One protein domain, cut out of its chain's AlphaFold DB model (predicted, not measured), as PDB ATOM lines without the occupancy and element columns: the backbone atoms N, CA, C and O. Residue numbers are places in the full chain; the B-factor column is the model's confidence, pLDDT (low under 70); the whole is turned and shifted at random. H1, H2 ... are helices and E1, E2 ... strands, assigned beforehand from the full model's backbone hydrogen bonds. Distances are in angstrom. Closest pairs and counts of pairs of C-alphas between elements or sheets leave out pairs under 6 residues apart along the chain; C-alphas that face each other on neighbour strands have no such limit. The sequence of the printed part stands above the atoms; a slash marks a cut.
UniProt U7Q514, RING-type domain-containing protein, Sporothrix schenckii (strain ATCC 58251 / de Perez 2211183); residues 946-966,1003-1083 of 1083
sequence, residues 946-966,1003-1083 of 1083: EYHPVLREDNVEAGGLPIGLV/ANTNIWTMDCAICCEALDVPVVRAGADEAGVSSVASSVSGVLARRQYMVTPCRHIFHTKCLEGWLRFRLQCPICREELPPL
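What this domain is: This is residues 946 to 966 and 1003 to 1083 of the 1083 residues of the protein "RING-type domain-containing protein" of Sporothrix schenckii (strain ATCC 58251 / de Perez 2211183) (UniProt U7Q514). What does the model show at first sight? A long hairpin, E1 and E2, has a short hairpin, E3 and E4, set crosswise over E2, with H2 and H3 making a corner near the end of E2 and H4 leading off from E4 on the far side of the short hairpin. How much is regular? Of 102 printed residues, 50, under half, are in named elements, ordered H1 E1 E2 H2 H3 E3 E4 H4; the class is mixed, helices and strands, and both two-stranded sheets are antiparallel. How large is it? It is compact, with a radius of gyration of the C-alphas of 13.7 A and spans of 40 by 29 by 24 A.

Where its parts are: Where are the strands? E1, residues 1005 to 1011, begins at C-alpha 1005 (-28.670, 9.856, -32.167) and is 19.6 A long; E2, residues 1018 to 1024, is 19.4 A long. E3 is residues 1049 to 1051 and E4 1057 to 1059. And the helices? H1 is residues 953 to 956, H2 1030 to 1038, H3 1040 to 1046; H4, residues 1060 to 1069, is 14.9 A long and ends at C-alpha 1069 (5.603, 12.512, -31.523).

How they stand to each other: How do the strands pair? In the hairpin E1 and E2, at 153 degrees, N 1006 and O 1023 are 2.8 A apart, within hydrogen-bond range; in E3 and E4, at 150 degrees, so are N 1050 and O 1058, 2.8 A. What comes near E2? Its closest C-alphas with E3 are those of Val 1021 and Tyr 1049, 7.0 A, and with H1 those of Val 1024 and Glu 953, 6.2 A. How do the helices stand? H2 and H3 touch only at the corner, and only just, with 3 pairs of C-alphas within 8 A, the closest those of Val 1036 and Gly 1042, 5.6 A; they are about perpendicular, at 89 degrees. The closest C-alphas of H4 and E3 are those of Thr 1060 and Tyr 1049, 4.9 A, while H4 and H2 are apart. Every O i to N i+4 pair is within hydrogen-bond range in H2 and H3, 5 of 6 in H4, and H1 is too short for one.

The domain as a whole: Is anything cut? Residues 967 to 1002 are not printed, and C-alphas 966 and 1003 are 22.3 A apart. Where is confidence low? The mean pLDDT of the printed part is 73.3, with 41 residues under 70, among them 952 to 966 and 1025 to 1043.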
ATOM      1  N   GLU A 946     -10.578   7.331 -21.116       74.69
ATOM      2  CA  GLU A 946     -11.319   6.795 -22.254       74.69
ATOM      3  C   GLU A 946     -11.304   7.823 -23.391       74.69
ATOM      4  O   GLU A 946     -12.093   8.761 -23.429       74.69
ATOM      5  N   TYR A 947     -10.401   7.629 -24.353       82.73
ATOM      6  CA  TYR A 947     -10.299   8.475 -25.544       82.73
ATOM      7  C   TYR A 947     -11.508   8.384 -26.490       82.73
ATOM      8  O   TYR A 947     -11.641   9.234 -27.364       82.73
ATOM      9  N   HIS A 948     -12.397   7.401 -26.321       83.02
ATOM     10  CA  HIS A 948     -13.574   7.177 -27.172       83.02
ATOM     11  C   HIS A 948     -14.901   7.267 -26.382       83.02
ATOM     12  O   HIS A 948     -15.701   6.328 -26.452       83.02
ATOM     13  N   PRO A 949     -15.155   8.332 -25.597       76.71
ATOM     14  CA  PRO A 949     -16.307   8.395 -24.697       76.71
ATOM     15  C   PRO A 949     -17.625   8.449 -25.481       76.71
ATOM     16  O   PRO A 949     -17.668   8.949 -26.604       76.71
ATOM     17  N   VAL A 950     -18.724   7.972 -24.887       73.51
ATOM     18  CA  VAL A 950     -20.066   8.197 -25.455       73.51
ATOM     19  C   VAL A 950     -20.481   9.641 -25.179       73.51
ATOM     20  O   VAL A 950     -20.720  10.022 -24.035       73.51
ATOM     21  N   LEU A 951     -20.586  10.450 -26.230       73.09
ATOM     22  CA  LEU A 951     -21.078  11.822 -26.135       73.09
ATOM     23  C   LEU A 951     -22.612  11.808 -26.003       73.09
ATOM     24  O   LEU A 951     -23.299  11.279 -26.874       73.09
ATOM     25  N   ARG A 952     -23.143  12.379 -24.914       69.36
ATOM     26  CA  ARG A 952     -24.582  12.597 -24.658       69.36
ATOM     27  C   ARG A 952     -24.884  14.093 -24.643       69.36
ATOM     28  O   ARG A 952     -24.066  14.867 -24.146       69.36
ATOM     29  N   GLU A 953     -26.063  14.482 -25.115       66.55
ATOM     30  CA  GLU A 953     -26.550  15.871 -25.040       66.55
ATOM     31  C   GLU A 953     -26.814  16.321 -23.590       66.55
ATOM     32  O   GLU A 953     -26.611  17.487 -23.273       66.55
ATOM     33  N   ASP A 954     -27.135  15.403 -22.670       61.51
ATOM     34  CA  ASP A 954     -27.306  15.718 -21.236       61.51
ATOM     35  C   ASP A 954     -26.038  16.325 -20.593       61.51
ATOM     36  O   ASP A 954     -26.103  17.044 -19.598       61.51
ATOM     37  N   ASN A 955     -24.860  16.089 -21.185       59.92
ATOM     38  CA  ASN A 955     -23.597  16.635 -20.689       59.92
ATOM     39  C   ASN A 955     -23.422  18.140 -20.989       59.92
ATOM     40  O   ASN A 955     -22.416  18.711 -20.566       59.92
ATOM     41  N   VAL A 956     -24.356  18.808 -21.686       53.98
ATOM     42  CA  VAL A 956     -24.310  20.268 -21.913       53.98
ATOM     43  C   VAL A 956     -24.300  21.041 -20.589       53.98
ATOM     44  O   VAL A 956     -23.420  21.877 -20.382       53.98
ATOM     45  N   GLU A 957     -25.224  20.741 -19.672       47.32
ATOM     46  CA  GLU A 957     -25.431  21.547 -18.455       47.32
ATOM     47  C   GLU A 957     -24.324  21.372 -17.403       47.32
ATOM     48  O   GLU A 957     -24.027  22.296 -16.649       47.32
ATOM     49  N   ALA A 958     -23.620  20.236 -17.411       49.31
ATOM     50  CA  ALA A 958     -22.434  20.002 -16.580       49.31
ATOM     51  C   ALA A 958     -21.156  20.693 -17.122       49.31
ATOM     52  O   ALA A 958     -20.039  20.357 -16.718       49.31
ATOM     53  N   GLY A 959     -21.293  21.607 -18.093       50.91
ATOM     54  CA  GLY A 959     -20.175  22.209 -18.822       50.91
ATOM     55  C   GLY A 959     -19.357  21.168 -19.591       50.91
ATOM     56  O   GLY A 959     -18.134  21.280 -19.666       50.91
ATOM     57  N   GLY A 960     -20.008  20.101 -20.065       54.25
ATOM     58  CA  GLY A 960     -19.392  18.862 -20.544       54.25
ATOM     59  C   GLY A 960     -19.414  18.645 -22.057       54.25
ATOM     60  O   GLY A 960     -18.794  17.682 -22.514       54.25
ATOM     61  N   LEU A 961     -20.051  19.518 -22.845       56.89
ATOM     62  CA  LEU A 961     -19.933  19.452 -24.304       56.89
ATOM     63  C   LEU A 961     -18.521  19.899 -24.745       56.89
ATOM     64  O   LEU A 961     -18.019  20.914 -24.250       56.89
ATOM     65  N   PRO A 962     -17.842  19.163 -25.643       56.12
ATOM     66  CA  PRO A 962     -16.541  19.569 -26.168       56.12
ATOM     67  C   PRO A 962     -16.606  20.910 -26.902       56.12
ATOM     68  O   PRO A 962     -17.582  21.220 -27.584       56.12
ATOM     69  N   ILE A 963     -15.529  21.692 -26.781       55.34
ATOM     70  CA  ILE A 963     -15.480  23.131 -27.112       55.34
ATOM     71  C   ILE A 963     -15.828  23.411 -28.593       55.34
ATOM     72  O   ILE A 963     -16.330  24.484 -28.921       55.34
ATOM     73  N   GLY A 964     -15.646  22.424 -29.479       54.53
ATOM     74  CA  GLY A 964     -16.026  22.501 -30.895       54.53
ATOM     75  C   GLY A 964     -17.526  22.350 -31.204       54.53
ATOM     76  O   GLY A 964     -17.959  22.862 -32.229       54.53
ATOM     77  N   LEU A 965     -18.334  21.705 -30.348       54.83
ATOM     78  CA  LEU A 965     -19.779  21.528 -30.599       54.83
ATOM     79  C   LEU A 965     -20.630  22.727 -30.143       54.83
ATOM     80  O   LEU A 965     -21.757  22.892 -30.596       54.83
ATOM     81  N   VAL A 966     -20.108  23.585 -29.265       51.31
ATOM     82  CA  VAL A 966     -20.859  24.736 -28.725       51.31
ATOM     83  C   VAL A 966     -21.011  25.866 -29.762       51.31
ATOM     84  O   VAL A 966     -21.920  26.682 -29.659       51.31
ATOM     85  N   ALA A1003     -33.424   6.579 -34.187       53.64
ATOM     86  CA  ALA A1003     -34.286   7.565 -33.535       53.64
ATOM     87  C   ALA A1003     -33.607   8.331 -32.383       53.64
ATOM     88  O   ALA A1003     -34.139   9.352 -31.950       53.64
ATOM     89  N   ASN A1004     -32.450   7.874 -31.886       61.54
ATOM     90  CA  ASN A1004     -31.880   8.350 -30.617       61.54
ATOM     91  C   ASN A1004     -30.459   8.944 -30.713       61.54
ATOM     92  O   ASN A1004     -29.791   9.136 -29.697       61.54
ATOM     93  N   THR A1005     -29.984   9.239 -31.926       64.37
ATOM     94  CA  THR A1005     -28.670   9.856 -32.167       64.37
ATOM     95  C   THR A1005     -28.763  11.036 -33.136       64.37
ATOM     96  O   THR A1005     -29.519  11.014 -34.107       64.37
ATOM     97  N   ASN A1006     -27.975  12.074 -32.864       72.34
ATOM     98  CA  ASN A1006     -27.701  13.207 -33.743       72.34
ATOM     99  C   ASN A1006     -26.254  13.078 -34.248       72.34
ATOM    100  O   ASN A1006     -25.345  12.881 -33.446       72.34
ATOM    101  N   ILE A1007     -26.015  13.184 -35.557       76.15
ATOM    102  CA  ILE A1007     -24.652  13.214 -36.113       76.15
ATOM    103  C   ILE A1007     -24.251  14.678 -36.282       76.15
ATOM    104  O   ILE A1007     -24.918  15.417 -37.001       76.15
ATOM    105  N   TRP A1008     -23.174  15.079 -35.614       75.18
ATOM    106  CA  TRP A1008     -22.599  16.419 -35.697       75.18
ATOM    107  C   TRP A1008     -21.343  16.370 -36.562       75.18
ATOM    108  O   TRP A1008     -20.534  15.460 -36.402       75.18
ATOM    109  N   THR A1009     -21.160  17.338 -37.458       79.93
ATOM    110  CA  THR A1009     -19.970  17.427 -38.311       79.93
ATOM    111  C   THR A1009     -19.105  18.608 -37.873       79.93
ATOM    112  O   THR A1009     -19.608  19.699 -37.606       79.93
ATOM    113  N   MET A1010     -17.799  18.383 -37.733       81.72
ATOM    114  CA  MET A1010     -16.821  19.400 -37.321       81.72
ATOM    115  C   MET A1010     -15.465  19.151 -37.985       81.72
ATOM    116  O   MET A1010     -15.151  18.015 -38.321       81.72
ATOM    117  N   ASP A1011     -14.629  20.175 -38.143       86.18
ATOM    118  CA  ASP A1011     -13.320  20.004 -38.784       86.18
ATOM    119  C   ASP A1011     -12.257  19.494 -37.799       86.18
ATOM    120  O   ASP A1011     -12.093  20.004 -36.687       86.18
ATOM    121  N   CYS A1012     -11.474  18.498 -38.216       90.49
ATOM    122  CA  CYS A1012     -10.340  18.015 -37.435       90.49
ATOM    123  C   CYS A1012      -9.121  18.927 -37.625       90.49
ATOM    124  O   CYS A1012      -8.513  18.945 -38.693       90.49
ATOM    125  N   ALA A1013      -8.675  19.605 -36.565       87.64
ATOM    126  CA  ALA A1013      -7.565  20.569 -36.627       87.64
ATOM    127  C   ALA A1013      -6.168  19.984 -36.965       87.64
ATOM    128  O   ALA A1013      -5.191  20.725 -36.973       87.64
ATOM    129  N   ILE A1014      -6.045  18.672 -37.215       87.49
ATOM    130  CA  ILE A1014      -4.788  18.026 -37.645       87.49
ATOM    131  C   ILE A1014      -4.729  17.850 -39.174       87.49
ATOM    132  O   ILE A1014      -3.660  18.020 -39.754       87.49
ATOM    133  N   CYS A1015      -5.842  17.490 -39.823       91.54
ATOM    134  CA  CYS A1015      -5.903  17.247 -41.274       91.54
ATOM    135  C   CYS A1015      -6.806  18.228 -42.038       91.54
ATOM    136  O   CYS A1015      -6.772  18.230 -43.264       91.54
ATOM    137  N   CYS A1016      -7.590  19.049 -41.334       87.58
ATOM    138  CA  CYS A1016      -8.592  19.965 -41.892       87.58
ATOM    139  C   CYS A1016      -9.689  19.274 -42.727       87.58
ATOM    140  O   CYS A1016     -10.312  19.903 -43.576       87.58
ATOM    141  N   GLU A1017      -9.938  17.985 -42.474       88.96
ATOM    142  CA  GLU A1017     -11.052  17.225 -43.050       88.96
ATOM    143  C   GLU A1017     -12.215  17.125 -42.050       88.96
ATOM    144  O   GLU A1017     -12.003  17.140 -40.829       88.96
ATOM    145  N   ALA A1018     -13.432  16.960 -42.571       85.11
ATOM    146  CA  ALA A1018     -14.636  16.780 -41.769       85.11
ATOM    147  C   ALA A1018     -14.576  15.504 -40.904       85.11
ATOM    148  O   ALA A1018     -14.089  14.444 -41.318       85.11
ATOM    149  N   LEU A1019     -15.088  15.620 -39.683       84.08
ATOM    150  CA  LEU A1019     -15.191  14.579 -38.673       84.08
ATOM    151  C   LEU A1019     -16.649  14.474 -38.214       84.08
ATOM    152  O   LEU A1019     -17.172  15.386 -37.571       84.08
ATOM    153  N   ASP A1020     -17.268  13.335 -38.510       83.08
ATOM    154  CA  ASP A1020     -18.640  13.027 -38.116       83.08
ATOM    155  C   ASP A1020     -18.650  12.386 -36.720       83.08
ATOM    156  O   ASP A1020     -18.034  11.342 -36.483       83.08
ATOM    157  N   VAL A1021     -19.359  13.011 -35.783       80.18
ATOM    158  CA  VAL A1021     -19.401  12.630 -34.369       80.18
ATOM    159  C   VAL A1021     -20.855  12.348 -33.961       80.18
ATOM    160  O   VAL A1021     -21.657  13.280 -33.863       80.18
ATOM    161  N   PRO A1022     -21.241  11.081 -33.717       78.05
ATOM    162  CA  PRO A1022     -22.563  10.755 -33.196       78.05
ATOM    163  C   PRO A1022     -22.675  11.132 -31.714       78.05
ATOM    164  O   PRO A1022     -21.921  10.638 -30.874       78.05
ATOM    165  N   VAL A1023     -23.669  11.959 -31.403       73.95
ATOM    166  CA  VAL A1023     -24.075  12.354 -30.053       73.95
ATOM    167  C   VAL A1023     -25.429  11.709 -29.747       73.95
ATOM    168  O   VAL A1023     -26.339  11.711 -30.576       73.95
ATOM    169  N   VAL A1024     -25.558  11.102 -28.571       74.44
ATOM    170  CA  VAL A1024     -26.793  10.462 -28.100       74.44
ATOM    171  C   VAL A1024     -27.723  11.519 -27.509       74.44
ATOM    172  O   VAL A1024     -27.266  12.379 -26.751       74.44
ATOM    173  N   ARG A1025     -29.015  11.454 -27.852       67.50
ATOM    174  CA  ARG A1025     -29.993  12.466 -27.433       67.50
ATOM    175  C   ARG A1025     -30.225  12.503 -25.926       67.50
ATOM    176  O   ARG A1025     -30.114  11.481 -25.243       67.50
ATOM    177  N   ALA A1026     -30.567  13.695 -25.446       61.47
ATOM    178  CA  ALA A1026     -30.902  13.948 -24.051       61.47
ATOM    179  C   ALA A1026     -32.079  13.069 -23.588       61.47
ATOM    180  O   ALA A1026     -33.072  12.923 -24.306       61.47
ATOM    181  N   GLY A1027     -31.969  12.471 -22.401       60.41
ATOM    182  CA  GLY A1027     -33.020  11.615 -21.831       60.41
ATOM    183  C   GLY A1027     -33.152  10.210 -22.441       60.41
ATOM    184  O   GLY A1027     -34.148   9.533 -22.198       60.41
ATOM    185  N   ALA A1028     -32.168   9.735 -23.209       60.84
ATOM    186  CA  ALA A1028     -32.110   8.333 -23.622       60.84
ATOM    187  C   ALA A1028     -31.825   7.407 -22.421       60.84
ATOM    188  O   ALA A1028     -30.782   7.546 -21.772       60.84
ATOM    189  N   ASP A1029     -32.714   6.434 -22.172       59.83
ATOM    190  CA  ASP A1029     -32.585   5.417 -21.117       59.83
ATOM    191  C   ASP A1029     -31.183   4.786 -21.078       59.83
ATOM    192  O   ASP A1029     -30.628   4.444 -22.124       59.83
ATOM    193  N   GLU A1030     -30.642   4.506 -19.886       58.42
ATOM    194  CA  GLU A1030     -29.351   3.806 -19.710       58.42
ATOM    195  C   GLU A1030     -29.269   2.494 -20.519       58.42
ATOM    196  O   GLU A1030     -28.238   2.172 -21.117       58.42
ATOM    197  N   ALA A1031     -30.384   1.759 -20.607       53.80
ATOM    198  CA  ALA A1031     -30.521   0.561 -21.437       53.80
ATOM    199  C   ALA A1031     -30.459   0.868 -22.950       53.80
ATOM    200  O   ALA A1031     -29.861   0.119 -23.722       53.80
ATOM    201  N   GLY A1032     -31.031   1.994 -23.381       56.85
ATOM    202  CA  GLY A1032     -30.960   2.480 -24.757       56.85
ATOM    203  C   GLY A1032     -29.544   2.908 -25.138       56.85
ATOM    204  O   GLY A1032     -29.023   2.455 -26.159       56.85
ATOM    205  N   VAL A1033     -28.880   3.705 -24.298       57.50
ATOM    206  CA  VAL A1033     -27.511   4.190 -24.552       57.50
ATOM    207  C   VAL A1033     -26.512   3.040 -24.579       57.50
ATOM    208  O   VAL A1033     -25.699   2.966 -25.499       57.50
ATOM    209  N   SER A1034     -26.613   2.092 -23.645       55.44
ATOM    210  CA  SER A1034     -25.786   0.882 -23.666       55.44
ATOM    211  C   SER A1034     -26.080  -0.015 -24.877       55.44
ATOM    212  O   SER A1034     -25.134  -0.561 -25.449       55.44
ATOM    213  N   SER A1035     -27.330  -0.103 -25.354       57.70
ATOM    214  CA  SER A1035     -27.662  -0.834 -26.590       57.70
ATOM    215  C   SER A1035     -27.046  -0.199 -27.846       57.70
ATOM    216  O   SER A1035     -26.466  -0.904 -28.672       57.70
ATOM    217  N   VAL A1036     -27.081   1.135 -27.968       58.09
ATOM    218  CA  VAL A1036     -26.485   1.868 -29.097       58.09
ATOM    219  C   VAL A1036     -24.960   1.805 -29.019       58.09
ATOM    220  O   VAL A1036     -24.317   1.458 -30.010       58.09
ATOM    221  N   ALA A1037     -24.376   2.050 -27.844       56.27
ATOM    222  CA  ALA A1037     -22.931   2.030 -27.622       56.27
ATOM    223  C   ALA A1037     -22.299   0.632 -27.749       56.27
ATOM    224  O   ALA A1037     -21.109   0.551 -28.051       56.27
ATOM    225  N   SER A1038     -23.077  -0.441 -27.545       59.33
ATOM    226  CA  SER A1038     -22.650  -1.842 -27.731       59.33
ATOM    227  C   SER A1038     -23.015  -2.416 -29.105       59.33
ATOM    228  O   SER A1038     -22.513  -3.476 -29.477       59.33
ATOM    229  N   SER A1039     -23.875  -1.742 -29.877       63.47
ATOM    230  CA  SER A1039     -24.184  -2.145 -31.252       63.47
ATOM    231  C   SER A1039     -22.926  -2.097 -32.123       63.47
ATOM    232  O   SER A1039     -22.091  -1.204 -31.965       63.47
ATOM    233  N   VAL A1040     -22.793  -3.017 -33.085       65.45
ATOM    234  CA  VAL A1040     -21.611  -3.072 -33.970       65.45
ATOM    235  C   VAL A1040     -21.373  -1.722 -34.659       65.45
ATOM    236  O   VAL A1040     -20.240  -1.247 -34.690       65.45
ATOM    237  N   SER A1041     -22.437  -1.063 -35.128       63.75
ATOM    238  CA  SER A1041     -22.375   0.264 -35.751       63.75
ATOM    239  C   SER A1041     -21.925   1.361 -34.779       63.75
ATOM    240  O   SER A1041     -21.078   2.176 -35.137       63.75
ATOM    241  N   GLY A1042     -22.438   1.371 -33.543       65.78
ATOM    242  CA  GLY A1042     -22.047   2.346 -32.519       65.78
ATOM    243  C   GLY A1042     -20.604   2.164 -32.044       65.78
ATOM    244  O   GLY A1042     -19.864   3.142 -31.944       65.78
ATOM    245  N   VAL A1043     -20.159   0.919 -31.846       66.35
ATOM    246  CA  VAL A1043     -18.754   0.590 -31.544       66.35
ATOM    247  C   VAL A1043     -17.831   1.014 -32.692       66.35
ATOM    248  O   VAL A1043     -16.736   1.521 -32.442       66.35
ATOM    249  N   LEU A1044     -18.256   0.839 -33.948       72.57
ATOM    250  CA  LEU A1044     -17.464   1.239 -35.112       72.57
ATOM    251  C   LEU A1044     -17.367   2.767 -35.242       72.57
ATOM    252  O   LEU A1044     -16.278   3.278 -35.489       72.57
ATOM    253  N   ALA A1045     -18.465   3.494 -35.012       69.45
ATOM    254  CA  ALA A1045     -18.490   4.955 -35.058       69.45
ATOM    255  C   ALA A1045     -17.683   5.594 -33.908       69.45
ATOM    256  O   ALA A1045     -16.888   6.501 -34.148       69.45
ATOM    257  N   ARG A1046     -17.775   5.061 -32.676       75.44
ATOM    258  CA  ARG A1046     -16.940   5.494 -31.531       75.44
ATOM    259  C   ARG A1046     -15.435   5.386 -31.804       75.44
ATOM    260  O   ARG A1046     -14.661   6.145 -31.238       75.44
ATOM    261  N   ARG A1047     -15.009   4.467 -32.680       80.04
ATOM    262  CA  ARG A1047     -13.597   4.282 -33.064       80.04
ATOM    263  C   ARG A1047     -13.093   5.269 -34.122       80.04
ATOM    264  O   ARG A1047     -11.901   5.235 -34.428       80.04
ATOM    265  N   GLN A1048     -13.940   6.125 -34.697       82.48
ATOM    266  CA  GLN A1048     -13.531   7.079 -35.741       82.48
ATOM    267  C   GLN A1048     -13.004   8.409 -35.182       82.48
ATOM    268  O   GLN A1048     -12.136   9.023 -35.809       82.48
ATOM    269  N   TYR A1049     -13.467   8.813 -33.998       87.40
ATOM    270  CA  TYR A1049     -13.045  10.027 -33.302       87.40
ATOM    271  C   TYR A1049     -12.343   9.716 -31.976       87.40
ATOM    272  O   TYR A1049     -12.596   8.688 -31.350       87.40
ATOM    273  N   MET A1050     -11.501  10.643 -31.521       87.11
ATOM    274  CA  MET A1050     -10.905  10.639 -30.187       87.11
ATOM    275  C   MET A1050     -11.133  11.972 -29.480       87.11
ATOM    276  O   MET A1050     -10.909  13.028 -30.073       87.11
ATOM    277  N   VAL A1051     -11.510  11.920 -28.200       87.20
ATOM    278  CA  VAL A1051     -11.718  13.080 -27.323       87.20
ATOM    279  C   VAL A1051     -10.593  13.156 -26.289       87.20
ATOM    280  O   VAL A1051     -10.350  12.230 -25.517       87.20
ATOM    281  N   THR A1052      -9.901  14.288 -26.266       86.70
ATOM    282  CA  THR A1052      -8.845  14.598 -25.286       86.70
ATOM    283  C   THR A1052      -9.424  15.036 -23.926       86.70
ATOM    284  O   THR A1052     -10.562  15.503 -23.884       86.70
ATOM    285  N   PRO A1053      -8.663  14.991 -22.809       79.78
ATOM    286  CA  PRO A1053      -9.130  15.520 -21.516       79.78
ATOM    287  C   PRO A1053      -9.465  17.015 -21.534       79.78
ATOM    288  O   PRO A1053     -10.388  17.457 -20.861       79.78
ATOM    289  N   CYS A1054      -8.772  17.790 -22.372       83.27
ATOM    290  CA  CYS A1054      -9.090  19.190 -22.668       83.27
ATOM    291  C   CYS A1054     -10.267  19.362 -23.651       83.27
ATOM    292  O   CYS A1054     -10.472  20.450 -24.179       83.27
ATOM    293  N   ARG A1055     -11.030  18.290 -23.907       81.51
ATOM    294  CA  ARG A1055     -12.262  18.225 -24.709       81.51
ATOM    295  C   ARG A1055     -12.153  18.745 -26.147       81.51
ATOM    296  O   ARG A1055     -13.121  19.250 -26.710       81.51
ATOM    297  N   HIS A1056     -10.991  18.560 -26.761       86.17
ATOM    298  CA  HIS A1056     -10.805  18.680 -28.207       86.17
ATOM    299  C   HIS A1056     -10.985  17.315 -28.880       86.17
ATOM    300  O   HIS A1056     -10.515  16.306 -28.339       86.17
ATOM    301  N   ILE A1057     -11.648  17.299 -30.042       87.43
ATOM    302  CA  ILE A1057     -11.960  16.091 -30.820       87.43
ATOM    303  C   ILE A1057     -11.142  16.068 -32.116       87.43
ATOM    304  O   ILE A1057     -10.968  17.100 -32.763       87.43
ATOM    305  N   PHE A1058     -10.659  14.889 -32.497       90.20
ATOM    306  CA  PHE A1058      -9.873  14.645 -33.709       90.20
ATOM    307  C   PHE A1058     -10.249  13.284 -34.314       90.20
ATOM    308  O   PHE A1058     -10.757  12.425 -33.591       90.20
ATOM    309  N   HIS A1059      -9.937  13.015 -35.591       91.28
ATOM    310  CA  HIS A1059      -9.968  11.630 -36.089       91.28
ATOM    311  C   HIS A1059      -8.964  10.772 -35.312       91.28
ATOM    312  O   HIS A1059      -7.835  11.207 -35.064       91.28
ATOM    313  N   THR A1060      -9.323   9.520 -35.026       88.17
ATOM    314  CA  THR A1060      -8.466   8.565 -34.300       88.17
ATOM    315  C   THR A1060      -7.072   8.454 -34.918       88.17
ATOM    316  O   THR A1060      -6.068   8.621 -34.231       88.17
ATOM    317  N   LYS A1061      -6.991   8.284 -36.245       89.87
ATOM    318  CA  LYS A1061      -5.711   8.192 -36.975       89.87
ATOM    319  C   LYS A1061      -4.843   9.445 -36.824       89.87
ATOM    320  O   LYS A1061      -3.623   9.334 -36.727       89.87
ATOM    321  N   CYS A1062      -5.464  10.622 -36.813       90.65
ATOM    322  CA  CYS A1062      -4.766  11.898 -36.731       90.65
ATOM    323  C   CYS A1062      -4.165  12.101 -35.336       90.65
ATOM    324  O   CYS A1062      -2.974  12.399 -35.220       90.65
ATOM    325  N   LEU A1063      -4.945  11.860 -34.276       88.57
ATOM    326  CA  LEU A1063      -4.448  11.995 -32.908       88.57
ATOM    327  C   LEU A1063      -3.470  10.873 -32.527       88.57
ATOM    328  O   LEU A1063      -2.451  11.162 -31.907       88.57
ATOM    329  N   GLU A1064      -3.692   9.626 -32.955       86.26
ATOM    330  CA  GLU A1064      -2.696   8.552 -32.817       86.26
ATOM    331  C   GLU A1064      -1.369   8.903 -33.501       86.26
ATOM    332  O   GLU A1064      -0.299   8.614 -32.962       86.26
ATOM    333  N   GLY A1065      -1.429   9.498 -34.697       85.12
ATOM    334  CA  GLY A1065      -0.255   9.978 -35.420       85.12
ATOM    335  C   GLY A1065       0.498  11.032 -34.614       85.12
ATOM    336  O   GLY A1065       1.701  10.900 -34.405       85.12
ATOM    337  N   TRP A1066      -0.220  12.028 -34.093       86.10
ATOM    338  CA  TRP A1066       0.337  13.116 -33.287       86.10
ATOM    339  C   TRP A1066       0.947  12.640 -31.957       86.10
ATOM    340  O   TRP A1066       2.095  12.969 -31.646       86.10
ATOM    341  N   LEU A1067       0.231  11.795 -31.204       83.14
ATOM    342  CA  LEU A1067       0.643  11.272 -29.891       83.14
ATOM    343  C   LEU A1067       1.919  10.414 -29.939       83.14
ATOM    344  O   LEU A1067       2.597  10.264 -28.920       83.14
ATOM    345  N   ARG A1068       2.299   9.882 -31.111       77.22
ATOM    346  CA  ARG A1068       3.604   9.218 -31.303       77.22
ATOM    347  C   ARG A1068       4.770  10.196 -31.135       77.22
ATOM    348  O   ARG A1068       5.804   9.790 -30.599       77.22
ATOM    349  N   PHE A1069       4.588  11.455 -31.546       77.98
ATOM    350  CA  PHE A1069       5.603  12.512 -31.523       77.98
ATOM    351  C   PHE A1069       5.508  13.415 -30.284       77.98
ATOM    352  O   PHE A1069       6.534  13.677 -29.659       77.98
ATOM    353  N   ARG A1070       4.307  13.886 -29.908       78.57
ATOM    354  CA  ARG A1070       4.095  14.771 -28.744       78.57
ATOM    355  C   ARG A1070       2.824  14.415 -27.969       78.57
ATOM    356  O   ARG A1070       1.735  14.362 -28.530       78.57
ATOM    357  N   LEU A1071       2.948  14.270 -26.649       79.60
ATOM    358  CA  LEU A1071       1.824  14.091 -25.714       79.60
ATOM    359  C   LEU A1071       1.226  15.448 -25.284       79.60
ATOM    360  O   LEU A1071       1.104  15.742 -24.099       79.60
ATOM    361  N   GLN A1072       0.884  16.296 -26.254       83.23
ATOM    362  CA  GLN A1072       0.276  17.621 -26.057       83.23
ATOM    363  C   GLN A1072      -0.865  17.803 -27.056       83.23
ATOM    364  O   GLN A1072      -0.774  17.317 -28.180       83.23
ATOM    365  N   CYS A1073      -1.928  18.504 -26.674       86.49
ATOM    366  CA  CYS A1073      -3.061  18.763 -27.550       86.49
ATOM    367  C   CYS A1073      -2.663  19.715 -28.691       86.49
ATOM    368  O   CYS A1073      -2.156  20.798 -28.396       86.49
ATOM    369  N   PRO A1074      -2.934  19.383 -29.969       87.78
ATOM    370  CA  PRO A1074      -2.654  20.276 -31.096       87.78
ATOM    371  C   PRO A1074      -3.291  21.669 -30.976       87.78
ATOM    372  O   PRO A1074      -2.739  22.629 -31.498       87.78
ATOM    373  N   ILE A1075      -4.440  21.778 -30.295       85.08
ATOM    374  CA  ILE A1075      -5.229  23.018 -30.224       85.08
ATOM    375  C   ILE A1075      -4.816  23.880 -29.022       85.08
ATOM    376  O   ILE A1075      -4.348  24.999 -29.198       85.08
ATOM    377  N   CYS A1076      -4.947  23.369 -27.794       86.20
ATOM    378  CA  CYS A1076      -4.686  24.151 -26.574       86.20
ATOM    379  C   CYS A1076      -3.301  23.927 -25.944       86.20
ATOM    380  O   CYS A1076      -3.023  24.492 -24.891       86.20
ATOM    381  N   ARG A1077      -2.442  23.081 -26.534       82.98
ATOM    382  CA  ARG A1077      -1.133  22.653 -25.990       82.98
ATOM    383  C   ARG A1077      -1.174  21.938 -24.619       82.98
ATOM    384  O   ARG A1077      -0.129  21.471 -24.172       82.98
ATOM    385  N   GLU A1078      -2.350  21.760 -24.007       80.36
ATOM    386  CA  GLU A1078      -2.552  20.996 -22.764       80.36
ATOM    387  C   GLU A1078      -2.013  19.565 -22.888       80.36
ATOM    388  O   GLU A1078      -2.149  18.927 -23.937       80.36
ATOM    389  N   GLU A1079      -1.399  19.041 -21.831       72.43
ATOM    390  CA  GLU A1079      -0.713  17.757 -21.920       72.43
ATOM    391  C   GLU A1079      -1.694  16.570 -21.964       72.43
ATOM    392  O   GLU A1079      -2.615  16.448 -21.156       72.43
ATOM    393  N   LEU A1080      -1.456  15.618 -22.868       76.22
ATOM    394  CA  LEU A1080      -2.329  14.462 -23.074       76.22
ATOM    395  C   LEU A1080      -1.822  13.216 -22.322       76.22
ATOM    396  O   LEU A1080      -0.609  13.023 -22.189       76.22
ATOM    397  N   PRO A1081      -2.706  12.365 -21.768       69.05
ATOM    398  CA  PRO A1081      -2.357  11.018 -21.315       69.05
ATOM    399  C   PRO A1081      -1.765  10.166 -22.455       69.05
ATOM    400  O   PRO A1081      -2.127  10.370 -23.614       69.05
ATOM    401  N   PRO A1082      -0.890   9.186 -22.173       67.26
ATOM    402  CA  PRO A1082      -0.563   8.158 -23.159       67.26
ATOM    403  C   PRO A1082      -1.809   7.325 -23.530       67.26
ATOM    404  O   PRO A1082      -2.772   7.278 -22.764       67.26
ATOM    405  N   LEU A1083      -1.757   6.688 -24.706       64.61
ATOM    406  CA  LEU A1083      -2.724   5.685 -25.186       64.61
ATOM    407  C   LEU A1083      -2.578   4.350 -24.447       64.61
ATOM    408  O   LEU A1083      -1.403   3.952 -24.251       64.61
TER     409      LEU A1083